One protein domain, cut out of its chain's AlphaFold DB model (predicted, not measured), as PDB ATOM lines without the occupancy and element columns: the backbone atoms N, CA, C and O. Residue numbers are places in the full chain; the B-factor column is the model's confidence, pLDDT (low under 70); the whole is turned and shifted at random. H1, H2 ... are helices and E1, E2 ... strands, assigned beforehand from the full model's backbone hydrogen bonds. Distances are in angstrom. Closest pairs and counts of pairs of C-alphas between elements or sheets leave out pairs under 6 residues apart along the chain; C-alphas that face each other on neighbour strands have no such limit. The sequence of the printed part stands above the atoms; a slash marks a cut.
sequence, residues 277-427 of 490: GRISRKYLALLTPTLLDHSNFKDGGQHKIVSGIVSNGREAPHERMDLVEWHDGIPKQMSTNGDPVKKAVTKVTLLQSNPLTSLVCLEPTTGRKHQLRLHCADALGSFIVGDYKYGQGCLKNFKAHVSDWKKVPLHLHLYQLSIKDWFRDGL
ATOM      1  N   GLY A 277      61.308 208.942 222.115       87.56
ATOM      2  CA  GLY A 277      60.050 208.735 221.391       87.56
ATOM      3  C   GLY A 277      59.332 209.995 220.888       87.56
ATOM      4  O   GLY A 277      58.361 209.848 220.148       87.56
ATOM      5  N   ARG A 278      59.790 211.216 221.220       93.88
ATOM      6  CA  ARG A 278      59.188 212.464 220.696       93.88
ATOM      7  C   ARG A 278      59.554 212.761 219.251       93.88
ATOM      8  O   ARG A 278      58.725 213.284 218.516       93.88
ATOM      9  N   ILE A 279      60.794 212.474 218.863       95.75
ATOM     10  CA  ILE A 279      61.264 212.642 217.488       95.75
ATOM     11  C   ILE A 279      61.736 211.290 216.972       95.75
ATOM     12  O   ILE A 279      62.727 210.738 217.456       95.75
ATOM     13  N   SER A 280      61.030 210.779 215.970       95.69
ATOM     14  CA  SER A 280      61.409 209.588 215.221       95.69
ATOM     15  C   SER A 280      62.223 209.978 213.989       95.69
ATOM     16  O   SER A 280      61.959 210.990 213.336       95.69
ATOM     17  N   ARG A 281      63.249 209.181 213.691       96.75
ATOM     18  CA  ARG A 281      64.135 209.358 212.537       96.75
ATOM     19  C   ARG A 281      64.332 208.004 211.883       96.75
ATOM     20  O   ARG A 281      64.859 207.103 212.533       96.75
ATOM     21  N   LYS A 282      63.965 207.885 210.613       97.12
ATOM     22  CA  LYS A 282      64.193 206.686 209.809       97.12
ATOM     23  C   LYS A 282      65.240 206.986 208.755       97.12
ATOM     24  O   LYS A 282      65.034 207.828 207.879       97.12
ATOM     25  N   TYR A 283      66.373 206.307 208.856       98.12
ATOM     26  CA  TYR A 283      67.446 206.408 207.885       98.12
ATOM     27  C   TYR A 283      67.411 205.212 206.950       98.12
ATOM     28  O   TYR A 283      67.343 204.079 207.412       98.12
ATOM     29  N   LEU A 284      67.543 205.452 205.654       97.44
ATOM     30  CA  LEU A 284      67.849 204.401 204.697       97.44
ATOM     31  C   LEU A 284      69.361 204.280 204.558       97.44
ATOM     32  O   LEU A 284      70.068 205.289 204.427       97.44
ATOM     33  N   ALA A 285      69.844 203.042 204.586       96.62
ATOM     34  CA  ALA A 285      71.241 202.734 204.348       96.62
ATOM     35  C   ALA A 285      71.400 201.535 203.415       96.62
ATOM     36  O   ALA A 285      70.689 200.542 203.550       96.62
ATOM     37  N   LEU A 286      72.354 201.634 202.491       93.69
ATOM     38  CA  LEU A 286      72.787 200.503 201.676       93.69
ATOM     39  C   LEU A 286      74.061 199.925 202.284       93.69
ATOM     40  O   LEU A 286      75.054 200.646 202.416       93.69
ATOM     41  N   LEU A 287      74.023 198.652 202.664       92.44
ATOM     42  CA  LEU A 287      75.113 197.956 203.341       92.44
ATOM     43  C   LEU A 287      75.797 196.945 202.426       92.44
ATOM     44  O   LEU A 287      75.165 196.378 201.533       92.44
ATOM     45  N   THR A 288      77.084 196.715 202.673       87.44
ATOM     46  CA  THR A 288      77.859 195.618 202.086       87.44
ATOM     47  C   THR A 288      78.941 195.147 203.084       87.44
ATOM     48  O   THR A 288      79.464 195.989 203.822       87.44
ATOM     49  N   PRO A 289      79.295 193.847 203.154       86.94
ATOM     50  CA  PRO A 289      78.636 192.709 202.492       86.94
ATOM     51  C   PRO A 289      77.154 192.562 202.885       86.94
ATOM     52  O   PRO A 289      76.633 193.333 203.689       86.94
ATOM     53  N   THR A 290      76.442 191.650 202.224       88.25
ATOM     54  CA  THR A 290      75.012 191.433 202.475       88.25
ATOM     55  C   THR A 290      74.759 190.898 203.885       88.25
ATOM     56  O   THR A 290      75.551 190.133 204.425       88.25
ATOM     57  N   LEU A 291      73.617 191.263 204.466       87.75
ATOM     58  CA  LEU A 291      73.150 190.741 205.750       87.75
ATOM     59  C   LEU A 291      72.472 189.368 205.640       87.75
ATOM     60  O   LEU A 291      72.087 188.824 206.670       87.75
ATOM     61  N   LEU A 292      72.311 188.797 204.439       80.31
ATOM     62  CA  LEU A 292      71.659 187.488 204.264       80.31
ATOM     63  C   LEU A 292      72.355 186.358 205.039       80.31
ATOM     64  O   LEU A 292      71.683 185.452 205.528       80.31
ATOM     65  N   ASP A 293      73.675 186.451 205.203       72.50
ATOM     66  CA  ASP A 293      74.469 185.465 205.943       72.50
ATOM     67  C   ASP A 293      74.371 185.648 207.471       72.50
ATOM     68  O   ASP A 293      74.803 184.788 208.241       72.50
ATOM     69  N   HIS A 294      73.771 186.748 207.942       75.06
ATOM     70  CA  HIS A 294      73.565 186.993 209.365       75.06
ATOM     71  C   HIS A 294      72.266 186.348 209.855       75.06
ATOM     72  O   HIS A 294      71.164 186.707 209.437       75.06
ATOM     73  N   SER A 295      72.383 185.456 210.842       66.00
ATOM     74  CA  SER A 295      71.251 184.747 211.462       66.00
ATOM     75  C   SER A 295      70.135 185.674 211.964       66.00
ATOM     76  O   SER A 295      68.965 185.308 211.894       66.00
ATOM     77  N   ASN A 296      70.487 186.884 212.409       72.94
ATOM     78  CA  ASN A 296      69.560 187.885 212.943       72.94
ATOM     79  C   ASN A 296      68.677 188.574 211.882       72.94
ATOM     80  O   ASN A 296      67.776 189.321 212.259       72.94
ATOM     81  N   PHE A 297      68.938 188.377 210.583       76.25
ATOM     82  CA  PHE A 297      68.295 189.129 209.494       76.25
ATOM     83  C   PHE A 297      67.646 188.246 208.420       76.25
ATOM     84  O   PHE A 297      67.445 188.687 207.289       76.25
ATOM     85  N   LYS A 298      67.262 187.014 208.766       64.62
ATOM     86  CA  LYS A 298      66.403 186.198 207.897       64.62
ATOM     87  C   LYS A 298      64.998 186.819 207.836       64.62
ATOM     88  O   LYS A 298      64.438 187.144 208.875       64.62
ATOM     89  N   ASP A 299      64.488 187.006 206.621       55.44
ATOM     90  CA  ASP A 299      63.105 187.369 206.266       55.44
ATOM     91  C   ASP A 299      62.470 188.536 207.064       55.44
ATOM     92  O   ASP A 299      61.819 188.351 208.089       55.44
ATOM     93  N   GLY A 300      62.696 189.785 206.625       63.53
ATOM     94  CA  GLY A 300      62.103 190.983 207.254       63.53
ATOM     95  C   GLY A 300      62.537 191.248 208.707       63.53
ATOM     96  O   GLY A 300      61.940 192.080 209.395       63.53
ATOM     97  N   GLY A 301      63.572 190.543 209.176       72.12
ATOM     98  CA  GLY A 301      64.044 190.565 210.555       72.12
ATOM     99  C   GLY A 301      64.377 191.967 211.075       72.12
ATOM    100  O   GLY A 301      65.020 192.785 210.406       72.12
ATOM    101  N   GLN A 302      63.941 192.227 212.310       85.06
ATOM    102  CA  GLN A 302      64.300 193.417 213.074       85.06
ATOM    103  C   GLN A 302      65.352 193.060 214.118       85.06
ATOM    104  O   GLN A 302      65.206 192.093 214.862       85.06
ATOM    105  N   HIS A 303      66.383 193.888 214.228       90.38
ATOM    106  CA  HIS A 303      67.457 193.706 215.192       90.38
ATOM    107  C   HIS A 303      67.726 195.010 215.940       90.38
ATOM    108  O   HIS A 303      67.800 196.088 215.347       90.38
ATOM    109  N   LYS A 304      67.878 194.931 217.262       94.19
ATOM    110  CA  LYS A 304      68.187 196.087 218.107       94.19
ATOM    111  C   LYS A 304      69.642 196.017 218.545       94.19
ATOM    112  O   LYS A 304      70.023 195.114 219.278       94.19
ATOM    113  N   ILE A 305      70.418 197.021 218.160       94.44
ATOM    114  CA  ILE A 305      71.814 197.167 218.566       94.44
ATOM    115  C   ILE A 305      71.867 198.126 219.751       94.44
ATOM    116  O   ILE A 305      71.404 199.269 219.644       94.44
ATOM    117  N   VAL A 306      72.453 197.672 220.857       95.12
ATOM    118  CA  VAL A 306      72.760 198.480 222.043       95.12
ATOM    119  C   VAL A 306      74.262 198.407 222.281       95.12
ATOM    120  O   VAL A 306      74.809 197.318 222.411       95.12
ATOM    121  N   SER A 307      74.929 199.555 222.318       93.88
ATOM    122  CA  SER A 307      76.377 199.638 222.524       93.88
ATOM    123  C   SER A 307      76.777 200.941 223.212       93.88
ATOM    124  O   SER A 307      75.962 201.848 223.429       93.88
ATOM    125  N   GLY A 308      78.043 201.030 223.594       94.00
ATOM    126  CA  GLY A 308      78.695 202.252 224.024       94.00
ATOM    127  C   GLY A 308      79.499 202.847 222.873       94.00
ATOM    128  O   GLY A 308      80.103 202.128 222.084       94.00
ATOM    129  N   ILE A 309      79.521 204.176 222.769       93.31
ATOM    130  CA  ILE A 309      80.380 204.887 221.816       93.31
ATOM    131  C   ILE A 309      81.318 205.815 222.573       93.31
ATOM    132  O   ILE A 309      80.874 206.610 223.412       93.31
ATOM    133  N   VAL A 310      82.599 205.753 222.213       92.69
ATOM    134  CA  VAL A 310      83.661 206.589 222.775       92.69
ATOM    135  C   VAL A 310      84.490 207.256 221.675       92.69
ATOM    136  O   VAL A 310      84.535 206.790 220.538       92.69
ATOM    137  N   SER A 311      85.083 208.408 221.987       87.25
ATOM    138  CA  SER A 311      86.015 209.097 221.089       87.25
ATOM    139  C   SER A 311      87.401 208.483 221.216       87.25
ATOM    140  O   SER A 311      87.837 208.210 222.328       87.25
ATOM    141  N   ASN A 312      88.121 208.332 220.107       78.19
ATOM    142  CA  ASN A 312      89.463 207.750 220.120       78.19
ATOM    143  C   ASN A 312      90.601 208.775 220.312       78.19
ATOM    144  O   ASN A 312      91.756 208.501 219.980       78.19
ATOM    145  N   GLY A 313      90.270 209.984 220.772       68.50
ATOM    146  CA  GLY A 313      91.235 211.038 221.103       68.50
ATOM    147  C   GLY A 313      91.956 211.688 219.913       68.50
ATOM    148  O   GLY A 313      92.747 212.605 220.120       68.50
ATOM    149  N   ARG A 314      91.702 211.268 218.665       70.75
ATOM    150  CA  ARG A 314      92.324 211.896 217.487       70.75
ATOM    151  C   ARG A 314      91.659 213.229 217.160       70.75
ATOM    152  O   ARG A 314      90.436 213.342 217.151       70.75
ATOM    153  N   GLU A 315      92.464 214.223 216.804       65.94
ATOM    154  CA  GLU A 315      91.954 215.524 216.376       65.94
ATOM    155  C   GLU A 315      91.304 215.467 214.982       65.94
ATOM    156  O   GLU A 315      91.618 214.626 214.130       65.94
ATOM    157  N   ALA A 316      90.381 216.394 214.724       58.56
ATOM    158  CA  ALA A 316      89.803 216.573 213.399       58.56
ATOM    159  C   ALA A 316      90.905 216.916 212.369       58.56
ATOM    160  O   ALA A 316      91.769 217.742 212.659       58.56
ATOM    161  N   PRO A 317      90.884 216.335 211.151       59.69
ATOM    162  CA  PRO A 317      89.806 215.541 210.548       59.69
ATOM    163  C   PRO A 317      89.910 214.018 210.780       59.69
ATOM    164  O   PRO A 317      89.035 213.272 210.330       59.69
ATOM    165  N   HIS A 318      90.957 213.556 211.466       68.94
ATOM    166  CA  HIS A 318      91.262 212.133 211.668       68.94
ATOM    167  C   HIS A 318      90.541 211.507 212.870       68.94
ATOM    168  O   HIS A 318      90.699 210.314 213.125       68.94
ATOM    169  N   GLU A 319      89.722 212.295 213.569       76.56
ATOM    170  CA  GLU A 319      88.828 211.838 214.627       76.56
ATOM    171  C   GLU A 319      87.957 210.663 214.165       76.56
ATOM    172  O   GLU A 319      87.246 210.722 213.141       76.56
ATOM    173  N   ARG A 320      87.988 209.595 214.956       83.94
ATOM    174  CA  ARG A 320      87.183 208.392 214.781       83.94
ATOM    175  C   ARG A 320      86.549 208.053 216.134       83.94
ATOM    176  O   ARG A 320      87.054 208.432 217.185       83.94
ATOM    177  N   MET A 321      85.384 207.428 216.077       90.06
ATOM    178  CA  MET A 321      84.701 206.919 217.259       90.06
ATOM    179  C   MET A 321      84.882 205.405 217.279       90.06
ATOM    180  O   MET A 321      84.971 204.818 216.201       90.06
ATOM    181  N   ASP A 322      84.890 204.802 218.458       90.56
ATOM    182  CA  ASP A 322      84.981 203.352 218.613       90.56
ATOM    183  C   ASP A 322      83.736 202.829 219.337       90.56
ATOM    184  O   ASP A 322      83.146 203.525 220.179       90.56
ATOM    185  N   LEU A 323      83.313 201.623 218.954       90.50
ATOM    186  CA  LEU A 323      82.206 200.908 219.571       90.50
ATOM    187  C   LEU A 323      82.748 200.030 220.702       90.50
ATOM    188  O   LEU A 323      83.730 199.313 220.531       90.50
ATOM    189  N   VAL A 324      82.102 200.105 221.858       91.06
ATOM    190  CA  VAL A 324      82.403 199.288 223.035       91.06
ATOM    191  C   VAL A 324      81.118 198.645 223.543       91.06
ATOM    192  O   VAL A 324      80.014 199.089 223.209       91.06
ATOM    193  N   GLU A 325      81.243 197.597 224.344       88.94
ATOM    194  CA  GLU A 325      80.089 196.989 224.998       88.94
ATOM    195  C   GLU A 325      79.430 197.980 225.976       88.94
ATOM    196  O   GLU A 325      80.091 198.857 226.535       88.94
ATOM    197  N   TRP A 326      78.109 197.880 226.140       90.94
ATOM    198  CA  TRP A 326      77.356 198.704 227.083       90.94
ATOM    199  C   TRP A 326      76.665 197.842 228.132       90.94
ATOM    200  O   TRP A 326      75.822 197.015 227.798       90.94
ATOM    201  N   HIS A 327      76.933 198.131 229.403       86.62
ATOM    202  CA  HIS A 327      76.313 197.446 230.539       86.62
ATOM    203  C   HIS A 327      75.273 198.323 231.255       86.62
ATOM    204  O   HIS A 327      75.597 199.328 231.898       86.62
ATOM    205  N   ASP A 328      73.996 197.957 231.164       86.12
ATOM    206  CA  ASP A 328      72.956 198.652 231.926       86.12
ATOM    207  C   ASP A 328      73.187 198.505 233.444       86.12
ATOM    208  O   ASP A 328      73.695 197.495 233.921       86.12
ATOM    209  N   GLY A 329      72.872 199.557 234.206       78.56
ATOM    210  CA  GLY A 329      73.067 199.590 235.662       78.56
ATOM    211  C   GLY A 329      74.422 200.121 236.146       78.56
ATOM    212  O   GLY A 329      74.550 200.399 237.334       78.56
ATOM    213  N   ILE A 330      75.403 200.350 235.261       80.06
ATOM    214  CA  ILE A 330      76.683 200.977 235.635       80.06
ATOM    215  C   ILE A 330      76.611 202.503 235.430       80.06
ATOM    216  O   ILE A 330      76.607 202.975 234.284       80.06
ATOM    217  N   PRO A 331      76.582 203.318 236.504       63.50
ATOM    218  CA  PRO A 331      76.590 204.767 236.377       63.50
ATOM    219  C   PRO A 331      77.988 205.244 235.951       63.50
ATOM    220  O   PRO A 331      78.923 205.218 236.741       63.50
ATOM    221  N   LYS A 332      78.105 205.745 234.711       72.00
ATOM    222  CA  LYS A 332      79.327 206.309 234.089       72.00
ATOM    223  C   LYS A 332      80.393 205.272 233.706       72.00
ATOM    224  O   LYS A 332      81.455 205.189 234.311       72.00
ATOM    225  N   GLN A 333      80.141 204.564 232.610       83.00
ATOM    226  CA  GLN A 333      81.159 203.742 231.958       83.00
ATOM    227  C   GLN A 333      82.228 204.613 231.288       83.00
ATOM    228  O   GLN A 333      81.905 205.566 230.569       83.00
ATOM    229  N   MET A 334      83.493 204.280 231.528       83.38
ATOM    230  CA  MET A 334      84.661 204.936 230.942       83.38
ATOM    231  C   MET A 334      85.402 203.954 230.035       83.38
ATOM    232  O   MET A 334      85.362 202.747 230.268       83.38
ATOM    233  N   SER A 335      86.084 204.463 229.010       81.12
ATOM    234  CA  SER A 335      87.048 203.664 228.257       81.12
ATOM    235  C   SER A 335      88.302 203.401 229.088       81.12
ATOM    236  O   SER A 335      88.534 204.030 230.122       81.12
ATOM    237  N   THR A 336      89.166 202.526 228.578       75.56
ATOM    238  CA  THR A 336      90.511 202.284 229.121       75.56
ATOM    239  C   THR A 336      91.360 203.556 229.227       75.56
ATOM    240  O   THR A 336      92.229 203.634 230.088       75.56
ATOM    241  N   ASN A 337      91.076 204.572 228.407       75.88
ATOM    242  CA  ASN A 337      91.768 205.863 228.416       75.88
ATOM    243  C   ASN A 337      91.088 206.912 229.318       75.88
ATOM    244  O   ASN A 337      91.507 208.067 229.340       75.88
ATOM    245  N   GLY A 338      90.037 206.534 230.056       81.06
ATOM    246  CA  GLY A 338      89.284 207.436 230.931       81.06
ATOM    247  C   GLY A 338      88.264 208.321 230.206       81.06
ATOM    248  O   GLY A 338      87.720 209.243 230.813       81.06
ATOM    249  N   ASP A 339      87.983 208.059 228.927       84.31
ATOM    250  CA  ASP A 339      86.996 208.823 228.163       84.31
ATOM    251  C   ASP A 339      85.566 208.339 228.447       84.31
ATOM    252  O   ASP A 339      85.321 207.134 228.537       84.31
ATOM    253  N   PRO A 340      84.574 209.245 228.513       87.88
ATOM    254  CA  PRO A 340      83.196 208.872 228.799       87.88
ATOM    255  C   PRO A 340      82.562 208.071 227.661       87.88
ATOM    256  O   PRO A 340      82.386 208.579 226.547       87.88
ATOM    257  N   VAL A 341      82.113 206.857 227.982       90.94
ATOM    258  CA  VAL A 341      81.330 206.000 227.088       90.94
ATOM    259  C   VAL A 341      79.875 206.451 227.113       90.94
ATOM    260  O   VAL A 341      79.274 206.669 228.168       90.94
ATOM    261  N   LYS A 342      79.279 206.612 225.930       92.75
ATOM    262  CA  LYS A 342      77.892 207.070 225.792       92.75
ATOM    263  C   LYS A 342      77.038 205.982 225.164       92.75
ATOM    264  O   LYS A 342      77.325 205.578 224.041       92.75
ATOM    265  N   LYS A 343      75.942 205.605 225.837       94.19
ATOM    266  CA  LYS A 343      74.944 204.667 225.301       94.19
ATOM    267  C   LYS A 343      74.473 205.100 223.914       94.19
ATOM    268  O   LYS A 343      74.143 206.282 223.697       94.19
ATOM    269  N   ALA A 344      74.424 204.128 223.019       95.44
ATOM    270  CA  ALA A 344      73.960 204.228 221.656       95.44
ATOM    271  C   ALA A 344      72.991 203.078 221.359       95.44
ATOM    272  O   ALA A 344      73.281 201.918 221.639       95.44
ATOM    273  N   VAL A 345      71.816 203.408 220.823       96.00
ATOM    274  CA  VAL A 345      70.764 202.435 220.520       96.00
ATOM    275  C   VAL A 345      70.195 202.712 219.137       96.00
ATOM    276  O   VAL A 345      69.784 203.839 218.836       96.00
ATOM    277  N   THR A 346      70.171 201.672 218.306       97.25
ATOM    278  CA  THR A 346      69.642 201.715 216.940       97.25
ATOM    279  C   THR A 346      68.832 200.457 216.678       97.25
ATOM    280  O   THR A 346      69.335 199.350 216.870       97.25
ATOM    281  N   LYS A 347      67.596 200.624 216.212       96.31
ATOM    282  CA  LYS A 347      66.813 199.535 215.631       96.31
ATOM    283  C   LYS A 347      67.121 199.444 214.135       96.31
ATOM    284  O   LYS A 347      67.187 200.467 213.461       96.31
ATOM    285  N   VAL A 348      67.339 198.235 213.642       95.62
ATOM    286  CA  VAL A 348      67.667 197.929 212.247       95.62
ATOM    287  C   VAL A 348      66.585 197.013 211.705       95.62
ATOM    288  O   VAL A 348      66.279 196.002 212.329       95.62
ATOM    289  N   THR A 349      66.029 197.357 210.552       93.12
ATOM    290  CA  THR A 349      65.049 196.533 209.841       93.12
ATOM    291  C   THR A 349      65.585 196.253 208.446       93.12
ATOM    292  O   THR A 349      65.909 197.198 207.719       93.12
ATOM    293  N   LEU A 350      65.697 194.977 208.074       92.38
ATOM    294  CA  LEU A 350      66.052 194.592 206.711       92.38
ATOM    295  C   LEU A 350      64.867 194.861 205.779       92.38
ATOM    296  O   LEU A 350      63.781 194.344 206.021       92.38
ATOM    297  N   LEU A 351      65.064 195.671 204.734       91.06
ATOM    298  CA  LEU A 351      64.006 195.981 203.764       91.06
ATOM    299  C   LEU A 351      64.109 195.097 202.525       91.06
ATOM    300  O   LEU A 351      63.130 194.506 202.091       91.06
ATOM    301  N   GLN A 352      65.308 195.013 201.952       90.69
ATOM    302  CA  GLN A 352      65.587 194.175 200.793       90.69
ATOM    303  C   GLN A 352      67.060 193.781 200.801       90.69
ATOM    304  O   GLN A 352      67.910 194.563 201.220       90.69
ATOM    305  N   SER A 353      67.372 192.596 200.288       90.25
ATOM    306  CA  SER A 353      68.748 192.143 200.114       90.25
ATOM    307  C   SER A 353      68.915 191.368 198.821       90.25
ATOM    308  O   SER A 353      67.969 190.798 198.287       90.25
ATOM    309  N   ASN A 354      70.155 191.319 198.361       88.31
ATOM    310  CA  ASN A 354      70.648 190.395 197.351       88.31
ATOM    311  C   ASN A 354      71.981 189.798 197.866       88.31
ATOM    312  O   ASN A 354      72.427 190.174 198.956       88.31
ATOM    313  N   PRO A 355      72.660 188.909 197.122       87.12
ATOM    314  CA  PRO A 355      73.931 188.328 197.572       87.12
ATOM    315  C   PRO A 355      75.084 189.328 197.810       87.12
ATOM    316  O   PRO A 355      76.088 188.969 198.412       87.12
ATOM    317  N   LEU A 356      74.976 190.579 197.351       84.19
ATOM    318  CA  LEU A 356      76.045 191.587 197.441       84.19
ATOM    319  C   LEU A 356      75.780 192.672 198.499       84.19
ATOM    320  O   LEU A 356      76.715 193.201 199.109       84.19
ATOM    321  N   THR A 357      74.515 193.047 198.673       89.12
ATOM    322  CA  THR A 357      74.080 194.253 199.383       89.12
ATOM    323  C   THR A 357      72.756 194.061 200.103       89.12
ATOM    324  O   THR A 357      71.898 193.296 199.662       89.12
ATOM    325  N   SER A 358      72.567 194.857 201.153       91.94
ATOM    326  CA  SER A 358      71.315 194.946 201.905       91.94
ATOM    327  C   SER A 358      70.867 196.393 202.042       91.94
ATOM    328  O   SER A 358      71.614 197.238 202.531       91.94
ATOM    329  N   LEU A 359      69.634 196.680 201.639       94.12
ATOM    330  CA  LEU A 359      68.939 197.916 201.964       94.12
ATOM    331  C   LEU A 359      68.263 197.751 203.327       94.12
ATOM    332  O   LEU A 359      67.444 196.852 203.529       94.12
ATOM    333  N   VAL A 360      68.594 198.640 204.259       94.44
ATOM    334  CA  VAL A 360      68.065 198.618 205.627       94.44
ATOM    335  C   VAL A 360      67.447 199.955 206.017       94.44
ATOM    336  O   VAL A 360      67.881 201.018 205.561       94.44
ATOM    337  N   CYS A 361      66.473 199.897 206.922       95.56
ATOM    338  CA  CYS A 361      65.997 201.044 207.684       95.56
ATOM    339  C   CYS A 361      66.669 201.057 209.063       95.56
ATOM    340  O   CYS A 361      66.613 200.070 209.796       95.56
ATOM    341  N   LEU A 362      67.287 202.180 209.426       97.25
ATOM    342  CA  LEU A 362      67.919 202.416 210.721       97.25
ATOM    343  C   LEU A 362      67.126 203.469 211.497       97.25
ATOM    344  O   LEU A 362      66.968 204.603 211.042       97.25
ATOM    345  N   GLU A 363      66.685 203.118 212.698       96.94
ATOM    346  CA  GLU A 363      65.890 203.971 213.582       96.94
ATOM    347  C   GLU A 363      66.651 204.193 214.900       96.94
ATOM    348  O   GLU A 363      66.560 203.379 215.829       96.94
ATOM    349  N   PRO A 364      67.479 205.251 215.001       96.56
ATOM    350  CA  PRO A 364      68.236 205.524 216.212       96.56
ATOM    351  C   PRO A 364      67.380 206.247 217.259       96.56
ATOM    352  O   PRO A 364      66.859 207.342 217.014       96.56
ATOM    353  N   THR A 365      67.306 205.690 218.472       94.06
ATOM    354  CA  THR A 365      66.693 206.392 219.616       94.06
ATOM    355  C   THR A 365      67.669 207.398 220.234       94.06
ATOM    356  O   THR A 365      67.269 208.458 220.707       94.06
ATOM    357  N   THR A 366      68.975 207.144 220.130       93.19
ATOM    358  CA  THR A 366      70.044 208.078 220.527       93.19
ATOM    359  C   THR A 366      70.612 208.853 219.330       93.19
ATOM    360  O   THR A 366      70.234 208.632 218.189       93.19
ATOM    361  N   GLY A 367      71.505 209.820 219.564       91.88
ATOM    362  CA  GLY A 367      72.118 210.631 218.500       91.88
ATOM    363  C   GLY A 367      73.615 210.837 218.703       91.88
ATOM    364  O   GLY A 367      74.063 211.972 218.874       91.88
ATOM    365  N   ARG A 368      74.397 209.752 218.776       93.31
ATOM    366  CA  ARG A 368      75.858 209.844 218.947       93.31
ATOM    367  C   ARG A 368      76.552 210.061 217.602       93.31
ATOM    368  O   ARG A 368      76.051 209.684 216.545       93.31
ATOM    369  N   LYS A 369      77.723 210.695 217.641       91.69
ATOM    370  CA  LYS A 369      78.523 210.970 216.443       91.69
ATOM    371  C   LYS A 369      78.888 209.658 215.749       91.69
ATOM    372  O   LYS A 369      79.385 208.752 216.405       91.69
ATOM    373  N   HIS A 370      78.652 209.579 214.440       93.56
ATOM    374  CA  HIS A 370      78.885 208.382 213.625       93.56
ATOM    375  C   HIS A 370      78.160 207.103 214.097       93.56
ATOM    376  O   HIS A 370      78.512 206.022 213.638       93.56
ATOM    377  N   GLN A 371      77.142 207.201 214.962       96.38
ATOM    378  CA  GLN A 371      76.477 206.045 215.575       96.38
ATOM    379  C   GLN A 371      76.043 204.985 214.562       96.38
ATOM    380  O   GLN A 371      76.430 203.830 214.676       96.38
ATOM    381  N   LEU A 372      75.260 205.386 213.559       97.50
ATOM    382  CA  LEU A 372      74.724 204.465 212.555       97.50
ATOM    383  C   LEU A 372      75.838 203.770 211.768       97.50
ATOM    384  O   LEU A 372      75.773 202.577 211.516       97.50
ATOM    385  N   ARG A 373      76.893 204.517 211.445       95.75
ATOM    386  CA  ARG A 373      78.043 204.032 210.681       95.75
ATOM    387  C   ARG A 373      78.821 202.966 211.449       95.75
ATOM    388  O   ARG A 373      79.154 201.939 210.874       95.75
ATOM    389  N   LEU A 374      79.052 203.198 212.744       94.62
ATOM    390  CA  LEU A 374      79.687 202.235 213.645       94.62
ATOM    391  C   LEU A 374      78.819 201.006 213.898       94.62
ATOM    392  O   LEU A 374      79.318 199.892 213.856       94.62
ATOM    393  N   HIS A 375      77.521 201.197 214.141       95.62
ATOM    394  CA  HIS A 375      76.602 200.079 214.348       95.62
ATOM    395  C   HIS A 375      76.573 199.159 213.122       95.62
ATOM    396  O   HIS A 375      76.625 197.948 213.272       95.62
ATOM    397  N   CYS A 376      76.551 199.724 211.914       94.38
ATOM    398  CA  CYS A 376      76.671 198.946 210.687       94.38
ATOM    399  C   CYS A 376      78.042 198.248 210.596       94.38
ATOM    400  O   CYS A 376      78.110 197.024 210.542       94.38
ATOM    401  N   ALA A 377      79.140 199.005 210.631       91.88
ATOM    402  CA  ALA A 377      80.466 198.443 210.383       91.88
ATOM    403  C   ALA A 377      80.915 197.426 211.449       91.88
ATOM    404  O   ALA A 377      81.327 196.327 211.094       91.88
ATOM    405  N   ASP A 378      80.821 197.780 212.730       90.25
ATOM    406  CA  ASP A 378      81.448 197.016 213.812       90.25
ATOM    407  C   ASP A 378      80.467 196.025 214.459       90.25
ATOM    408  O   ASP A 378      80.862 194.912 214.786       90.25
ATOM    409  N   ALA A 379      79.185 196.390 214.627       90.69
ATOM    410  CA  ALA A 379      78.206 195.505 215.273       90.69
ATOM    411  C   ALA A 379      77.502 194.554 214.291       90.69
ATOM    412  O   ALA A 379      77.207 193.419 214.655       90.69
ATOM    413  N   LEU A 380      77.233 194.993 213.055       90.44
ATOM    414  CA  LEU A 380      76.651 194.127 212.021       90.44
ATOM    415  C   LEU A 380      77.695 193.464 211.123       90.44
ATOM    416  O   LEU A 380      77.325 192.621 210.320       90.44
ATOM    417  N   GLY A 381      78.967 193.874 211.172       88.56
ATOM    418  CA  GLY A 381      79.980 193.410 210.215       88.56
ATOM    419  C   GLY A 381      79.714 193.842 208.763       88.56
ATOM    420  O   GLY A 381      80.389 193.375 207.848       88.56
ATOM    421  N   SER A 382      78.744 194.735 208.542       90.25
ATOM    422  CA  SER A 382      78.281 195.181 207.225       90.25
ATOM    423  C   SER A 382      78.252 196.698 207.184       90.25
ATOM    424  O   SER A 382      77.445 197.346 207.846       90.25
ATOM    425  N   PHE A 383      79.141 197.305 206.412       91.12
ATOM    426  CA  PHE A 383      79.339 198.751 206.411       91.12
ATOM    427  C   PHE A 383      78.489 199.448 205.351       91.12
ATOM    428  O   PHE A 383      78.073 198.863 204.354       91.12
ATOM    429  N   ILE A 384      78.258 200.744 205.549       93.62
ATOM    430  CA  ILE A 384      77.490 201.563 204.611       93.62
ATOM    431  C   ILE A 384      78.315 201.811 203.340       93.62
ATOM    432  O   ILE A 384      79.478 202.219 203.413       93.62
ATOM    433  N   VAL A 385      77.708 201.625 202.166       90.75
ATOM    434  CA  VAL A 385      78.329 201.919 200.866       90.75
ATOM    435  C   VAL A 385      78.761 203.393 200.810       90.75
ATOM    436  O   VAL A 385      77.991 204.304 201.114       90.75
ATOM    437  N   GLY A 386      80.020 203.636 200.437       88.38
ATOM    438  CA  GLY A 386      80.634 204.972 200.447       88.38
ATOM    439  C   GLY A 386      81.175 205.418 201.815       88.38
ATOM    440  O   GLY A 386      81.630 206.557 201.955       88.38
ATOM    441  N   ASP A 387      81.166 204.556 202.839       89.50
ATOM    442  CA  ASP A 387      81.804 204.852 204.125       89.50
ATOM    443  C   ASP A 387      83.301 204.516 204.139       89.50
ATOM    444  O   ASP A 387      83.749 203.513 204.694       89.50
ATOM    445  N   TYR A 388      84.111 205.428 203.604       85.44
ATOM    446  CA  TYR A 388      85.573 205.283 203.601       85.44
ATOM    447  C   TYR A 388      86.227 205.376 204.984       85.44
ATOM    448  O   TYR A 388      87.419 205.099 205.107       85.44
ATOM    449  N   LYS A 389      85.499 205.808 206.025       86.31
ATOM    450  CA  LYS A 389      86.068 205.925 207.375       86.31
ATOM    451  C   LYS A 389      85.981 204.595 208.113       86.31
ATOM    452  O   LYS A 389      86.968 204.201 208.729       86.31
ATOM    453  N   TYR A 390      84.820 203.940 208.084       87.19
ATOM    454  CA  TYR A 390      84.561 202.734 208.880       87.19
ATOM    455  C   TYR A 390      84.541 201.444 208.066       87.19
ATOM    456  O   TYR A 390      84.855 200.401 208.626       87.19
ATOM    457  N   GLY A 391      84.263 201.492 206.762       75.88
ATOM    458  CA  GLY A 391      84.060 200.300 205.934       75.88
ATOM    459  C   GLY A 391      85.315 199.519 205.540       75.88
ATOM    460  O   GLY A 391      85.343 198.995 204.435       75.88
ATOM    461  N   GLN A 392      86.356 199.515 206.389       63.06
ATOM    462  CA  GLN A 392      87.633 198.781 206.270       63.06
ATOM    463  C   GLN A 392      88.131 198.545 204.831       63.06
ATOM    464  O   GLN A 392      88.584 197.464 204.474       63.06
ATOM    465  N   GLY A 393      88.043 199.575 203.988       54.00
ATOM    466  CA  GLY A 393      88.265 199.429 202.560       54.00
ATOM    467  C   GLY A 393      87.269 198.468 201.903       54.00
ATOM    468  O   GLY A 393      87.602 197.309 201.684       54.00
ATOM    469  N   CYS A 394      86.103 198.985 201.493       49.34
ATOM    470  CA  CYS A 394      85.031 198.348 200.703       49.34
ATOM    471  C   CYS A 394      85.478 197.792 199.320       49.34
ATOM    472  O   CYS A 394      84.770 197.899 198.323       49.34
ATOM    473  N   LEU A 395      86.703 197.286 199.202       52.31
ATOM    474  CA  LEU A 395      87.583 197.518 198.063       52.31
ATOM    475  C   LEU A 395      87.814 196.298 197.176       52.31
ATOM    476  O   LEU A 395      88.420 196.475 196.122       52.31
ATOM    477  N   LYS A 396      87.421 195.083 197.569       51.47
ATOM    478  CA  LYS A 396      87.645 193.899 196.719       51.47
ATOM    479  C   LYS A 396      86.385 193.477 195.961       51.47
ATOM    480  O   LYS A 396      86.448 193.376 194.743       51.47
ATOM    481  N   ASN A 397      85.235 193.382 196.628       50.69
ATOM    482  CA  ASN A 397      84.021 192.832 196.004       50.69
ATOM    483  C   ASN A 397      83.180 193.881 195.240       50.69
ATOM    484  O   ASN A 397      82.518 193.549 194.262       50.69
ATOM    485  N   PHE A 398      83.242 195.165 195.624       59.06
ATOM    486  CA  PHE A 398      82.425 196.227 195.004       59.06
ATOM    487  C   PHE A 398      83.076 196.913 193.789       59.06
ATOM    488  O   PHE A 398      82.384 197.541 192.992       59.06
ATOM    489  N   LYS A 399      84.403 196.787 193.611       54.31
ATOM    490  CA  LYS A 399      85.148 197.424 192.504       54.31
ATOM    491  C   LYS A 399      84.678 196.984 191.119       54.31
ATOM    492  O   LYS A 399      84.722 197.787 190.198       54.31
ATOM    493  N   ALA A 400      84.253 195.729 190.978       56.09
ATOM    494  CA  ALA A 400      83.805 195.186 189.698       56.09
ATOM    495  C   ALA A 400      82.482 195.811 189.217       56.09
ATOM    496  O   ALA A 400      82.213 195.817 188.023       56.09
ATOM    497  N   HIS A 401      81.684 196.366 190.134       58.31
ATOM    498  CA  HIS A 401      80.325 196.834 189.853       58.31
ATOM    499  C   HIS A 401      80.196 198.368 189.847       58.31
ATOM    500  O   HIS A 401      79.158 198.891 189.454       58.31
ATOM    501  N   VAL A 402      81.233 199.113 190.268       59.12
ATOM    502  CA  VAL A 402      81.217 200.587 190.314       59.12
ATOM    503  C   VAL A 402      82.523 201.169 189.768       59.12
ATOM    504  O   VAL A 402      83.584 201.046 190.380       59.12
ATOM    505  N   SER A 403      82.428 201.859 188.629       51.72
ATOM    506  CA  SER A 403      83.559 202.334 187.818       51.72
ATOM    507  C   SER A 403      84.428 203.431 188.462       51.72
ATOM    508  O   SER A 403      85.611 203.513 188.147       51.72
ATOM    509  N   ASP A 404      83.906 204.228 189.409       62.47
ATOM    510  CA  ASP A 404      84.679 205.247 190.156       62.47
ATOM    511  C   ASP A 404      84.414 205.175 191.673       62.47
ATOM    512  O   ASP A 404      83.892 206.088 192.320       62.47
ATOM    513  N   TRP A 405      84.762 204.025 192.254       59.97
ATOM    514  CA  TRP A 405      84.473 203.689 193.651       59.97
ATOM    515  C   TRP A 405      85.056 204.668 194.684       59.97
ATOM    516  O   TRP A 405      84.547 204.721 195.795       59.97
ATOM    517  N   LYS A 406      86.108 205.438 194.355       59.84
ATOM    518  CA  LYS A 406      86.723 206.427 195.270       59.84
ATOM    519  C   LYS A 406      85.863 207.677 195.464       59.84
ATOM    520  O   LYS A 406      86.160 208.488 196.342       59.84
ATOM    521  N   LYS A 407      84.836 207.857 194.631       75.12
ATOM    522  CA  LYS A 407      83.943 209.022 194.638       75.12
ATOM    523  C   LYS A 407      82.500 208.670 194.977       75.12
ATOM    524  O   LYS A 407      81.638 209.542 194.919       75.12
ATOM    525  N   VAL A 408      82.227 207.421 195.355       83.00
ATOM    526  CA  VAL A 408      80.886 206.986 195.750       83.00
ATOM    527  C   VAL A 408      80.456 207.758 197.001       83.00
ATOM    528  O   VAL A 408      81.160 207.698 198.017       83.00
ATOM    529  N   PRO A 409      79.340 208.505 196.950       90.62
ATOM    530  CA  PRO A 409      78.821 209.206 198.114       90.62
ATOM    531  C   PRO A 409      78.352 208.224 199.190       90.62
ATOM    532  O   PRO A 409      78.014 207.074 198.906       90.62
ATOM    533  N   LEU A 410      78.287 208.686 200.438       93.75
ATOM    534  CA  LEU A 410      77.767 207.864 201.528       93.75
ATOM    535  C   LEU A 410      76.276 207.554 201.293       93.75
ATOM    536  O   LEU A 410      75.445 208.464 201.193       93.75
ATOM    537  N   HIS A 411      75.931 206.269 201.250       95.19
ATOM    538  CA  HIS A 411      74.560 205.774 201.122       95.19
ATOM    539  C   HIS A 411      73.881 205.711 202.488       95.19
ATOM    540  O   HIS A 411      73.448 204.657 202.935       95.19
ATOM    541  N   LEU A 412      73.828 206.857 203.165       97.69
ATOM    542  CA  LEU A 412      73.102 207.052 204.413       97.69
ATOM    543  C   LEU A 412      72.238 208.300 204.271       97.69
ATOM    544  O   LEU A 412      72.769 209.409 204.145       97.69
ATOM    545  N   HIS A 413      70.926 208.110 204.306       97.81
ATOM    546  CA  HIS A 413      69.953 209.157 204.029       97.81
ATOM    547  C   HIS A 413      68.879 209.185 205.116       97.81
ATOM    548  O   HIS A 413      68.240 208.166 205.362       97.81
ATOM    549  N   LEU A 414      68.675 210.329 205.775       97.75
ATOM    550  CA  LEU A 414      67.545 210.536 206.685       97.75
ATOM    551  C   LEU A 414      66.271 210.719 205.857       97.75
ATOM    552  O   LEU A 414      65.896 211.841 205.520       97.75
ATOM    553  N   TYR A 415      65.656 209.592 205.518       95.19
ATOM    554  CA  TYR A 415      64.508 209.503 204.627       95.19
ATOM    555  C   TYR A 415      63.239 210.081 205.252       95.19
ATOM    556  O   TYR A 415      62.496 210.767 204.567       95.19
ATOM    557  N   GLN A 416      62.990 209.841 206.541       95.94
ATOM    558  CA  GLN A 416      61.771 210.317 207.196       95.94
ATOM    559  C   GLN A 416      62.058 210.809 208.608       95.94
ATOM    560  O   GLN A 416      62.792 210.185 209.381       95.94
ATOM    561  N   LEU A 417      61.440 211.934 208.946       95.88
ATOM    562  CA  LEU A 417      61.459 212.530 210.268       95.88
ATOM    563  C   LEU A 417      60.022 212.741 210.735       95.88
ATOM    564  O   LEU A 417      59.204 213.273 209.992       95.88
ATOM    565  N   SER A 418      59.727 212.347 211.972       96.38
ATOM    566  CA  SER A 418      58.413 212.547 212.578       96.38
ATOM    567  C   SER A 418      58.549 213.184 213.958       96.38
ATOM    568  O   SER A 418      59.405 212.777 214.750       96.38
ATOM    569  N   ILE A 419      57.751 214.216 214.225       96.19
ATOM    570  CA  ILE A 419      57.677 214.935 215.497       96.19
ATOM    571  C   ILE A 419      56.296 214.683 216.087       96.19
ATOM    572  O   ILE A 419      55.297 215.139 215.529       96.19
ATOM    573  N   LYS A 420      56.259 213.995 217.228       94.75
ATOM    574  CA  LYS A 420      55.005 213.705 217.917       94.75
ATOM    575  C   LYS A 420      54.341 214.956 218.466       94.75
ATOM    576  O   LYS A 420      55.056 215.832 218.977       94.75
ATOM    577  N   ASP A 421      53.011 214.996 218.425       91.88
ATOM    578  CA  ASP A 421      52.147 216.104 218.873       91.88
ATOM    579  C   ASP A 421      52.749 217.481 218.528       91.88
ATOM    580  O   ASP A 421      53.022 218.333 219.392       91.88
ATOM    581  N   TRP A 422      53.105 217.669 217.258       93.69
ATOM    582  CA  TRP A 422      53.690 218.935 216.828       93.69
ATOM    583  C   TRP A 422      52.623 220.026 216.758       93.69
ATOM    584  O   TRP A 422      52.852 221.153 217.234       93.69
ATOM    585  N   PHE A 423      51.468 219.661 216.206       87.69
ATOM    586  CA  PHE A 423      50.310 220.519 216.005       87.69
ATOM    587  C   PHE A 423      49.459 220.632 217.281       87.69
ATOM    588  O   PHE A 423      49.567 219.832 218.210       87.69
ATOM    589  N   ARG A 424      48.650 221.698 217.372       76.44
ATOM    590  CA  ARG A 424      47.882 222.040 218.589       76.44
ATOM    591  C   ARG A 424      46.728 221.076 218.884       76.44
ATOM    592  O   ARG A 424      46.246 221.054 220.007       76.44
ATOM    593  N   ASP A 425      46.312 220.308 217.891       82.62
ATOM    594  CA  ASP A 425      45.305 219.246 217.944       82.62
ATOM    595  C   ASP A 425      45.888 217.882 218.357       82.62
ATOM    596  O   ASP A 425      45.159 216.897 218.418       82.62
ATOM    597  N   GLY A 426      47.190 217.815 218.658       81.44
ATOM    598  CA  GLY A 426      47.869 216.566 218.994       81.44
ATOM    599  C   GLY A 426      48.288 215.746 217.775       81.44
ATOM    600  O   GLY A 426      48.733 214.618 217.943       81.44
ATOM    601  N   LEU A 427      48.189 216.288 216.556       87.81
ATOM    602  CA  LEU A 427      48.664 215.583 215.369       87.81
ATOM    603  C   LEU A 427      50.197 215.600 215.259       87.81
ATOM    604  O   LEU A 427      50.886 216.578 215.590       87.81
TER     605      LEU A 427
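This is residues 277 to 427 of the 490 residues of the protein "PseudoU_synth_2 domain-containing protein" of Batrachochytrium dendrobatidis (strain JAM81 / FGSC 10211) (UniProt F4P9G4). Little of the printed part is regular: a strongly twisted sheet of six strands curls round one short helix, H1, with long loops between, and residues 399 to 404 stick out. Of 151 residues, 60 are in named elements, mostly strand, in the order E1 E2 E3 E4 E5 H1 E6. The antiparallel sheet runs E3 E2 E4 E5 E1 E6. The whole is compact, with a radius of gyration of the C-alphas of 16.8 A and spans of 48 by 47 by 31 A.

E1, residues 279 to 288, begins at C-alpha (61.264, 212.642, 217.488) and is 28.3 A long. E2 is 302 to 311, 28.0 A; E3 321 to 324; E4 342 to 353, 31.1 A, bending by 54 degrees at residue 350; E5 358 to 364; H1 371 to 379. E6, 412 to 419, ends at C-alpha (57.677, 214.935, 215.497).

H1 is on the sheet; its closest C-alphas with E3 are Leu 374 and Leu 323, 6.6 A apart. In H1 every O i to N i+4 pair is within hydrogen-bond range. In the hairpin E4 and E5, N 349 and O 361 are within that range at 2.9 A. E5, H1 and E6 make a split strand-helix-strand unit, with E1 between its two strands and a right-handed crossover.

The printed part has no cut. Links E1 to E2, E3 to E4 and H1 to E6 are long. pLDDT is under 70 in 25 residues, among them 392 to 406.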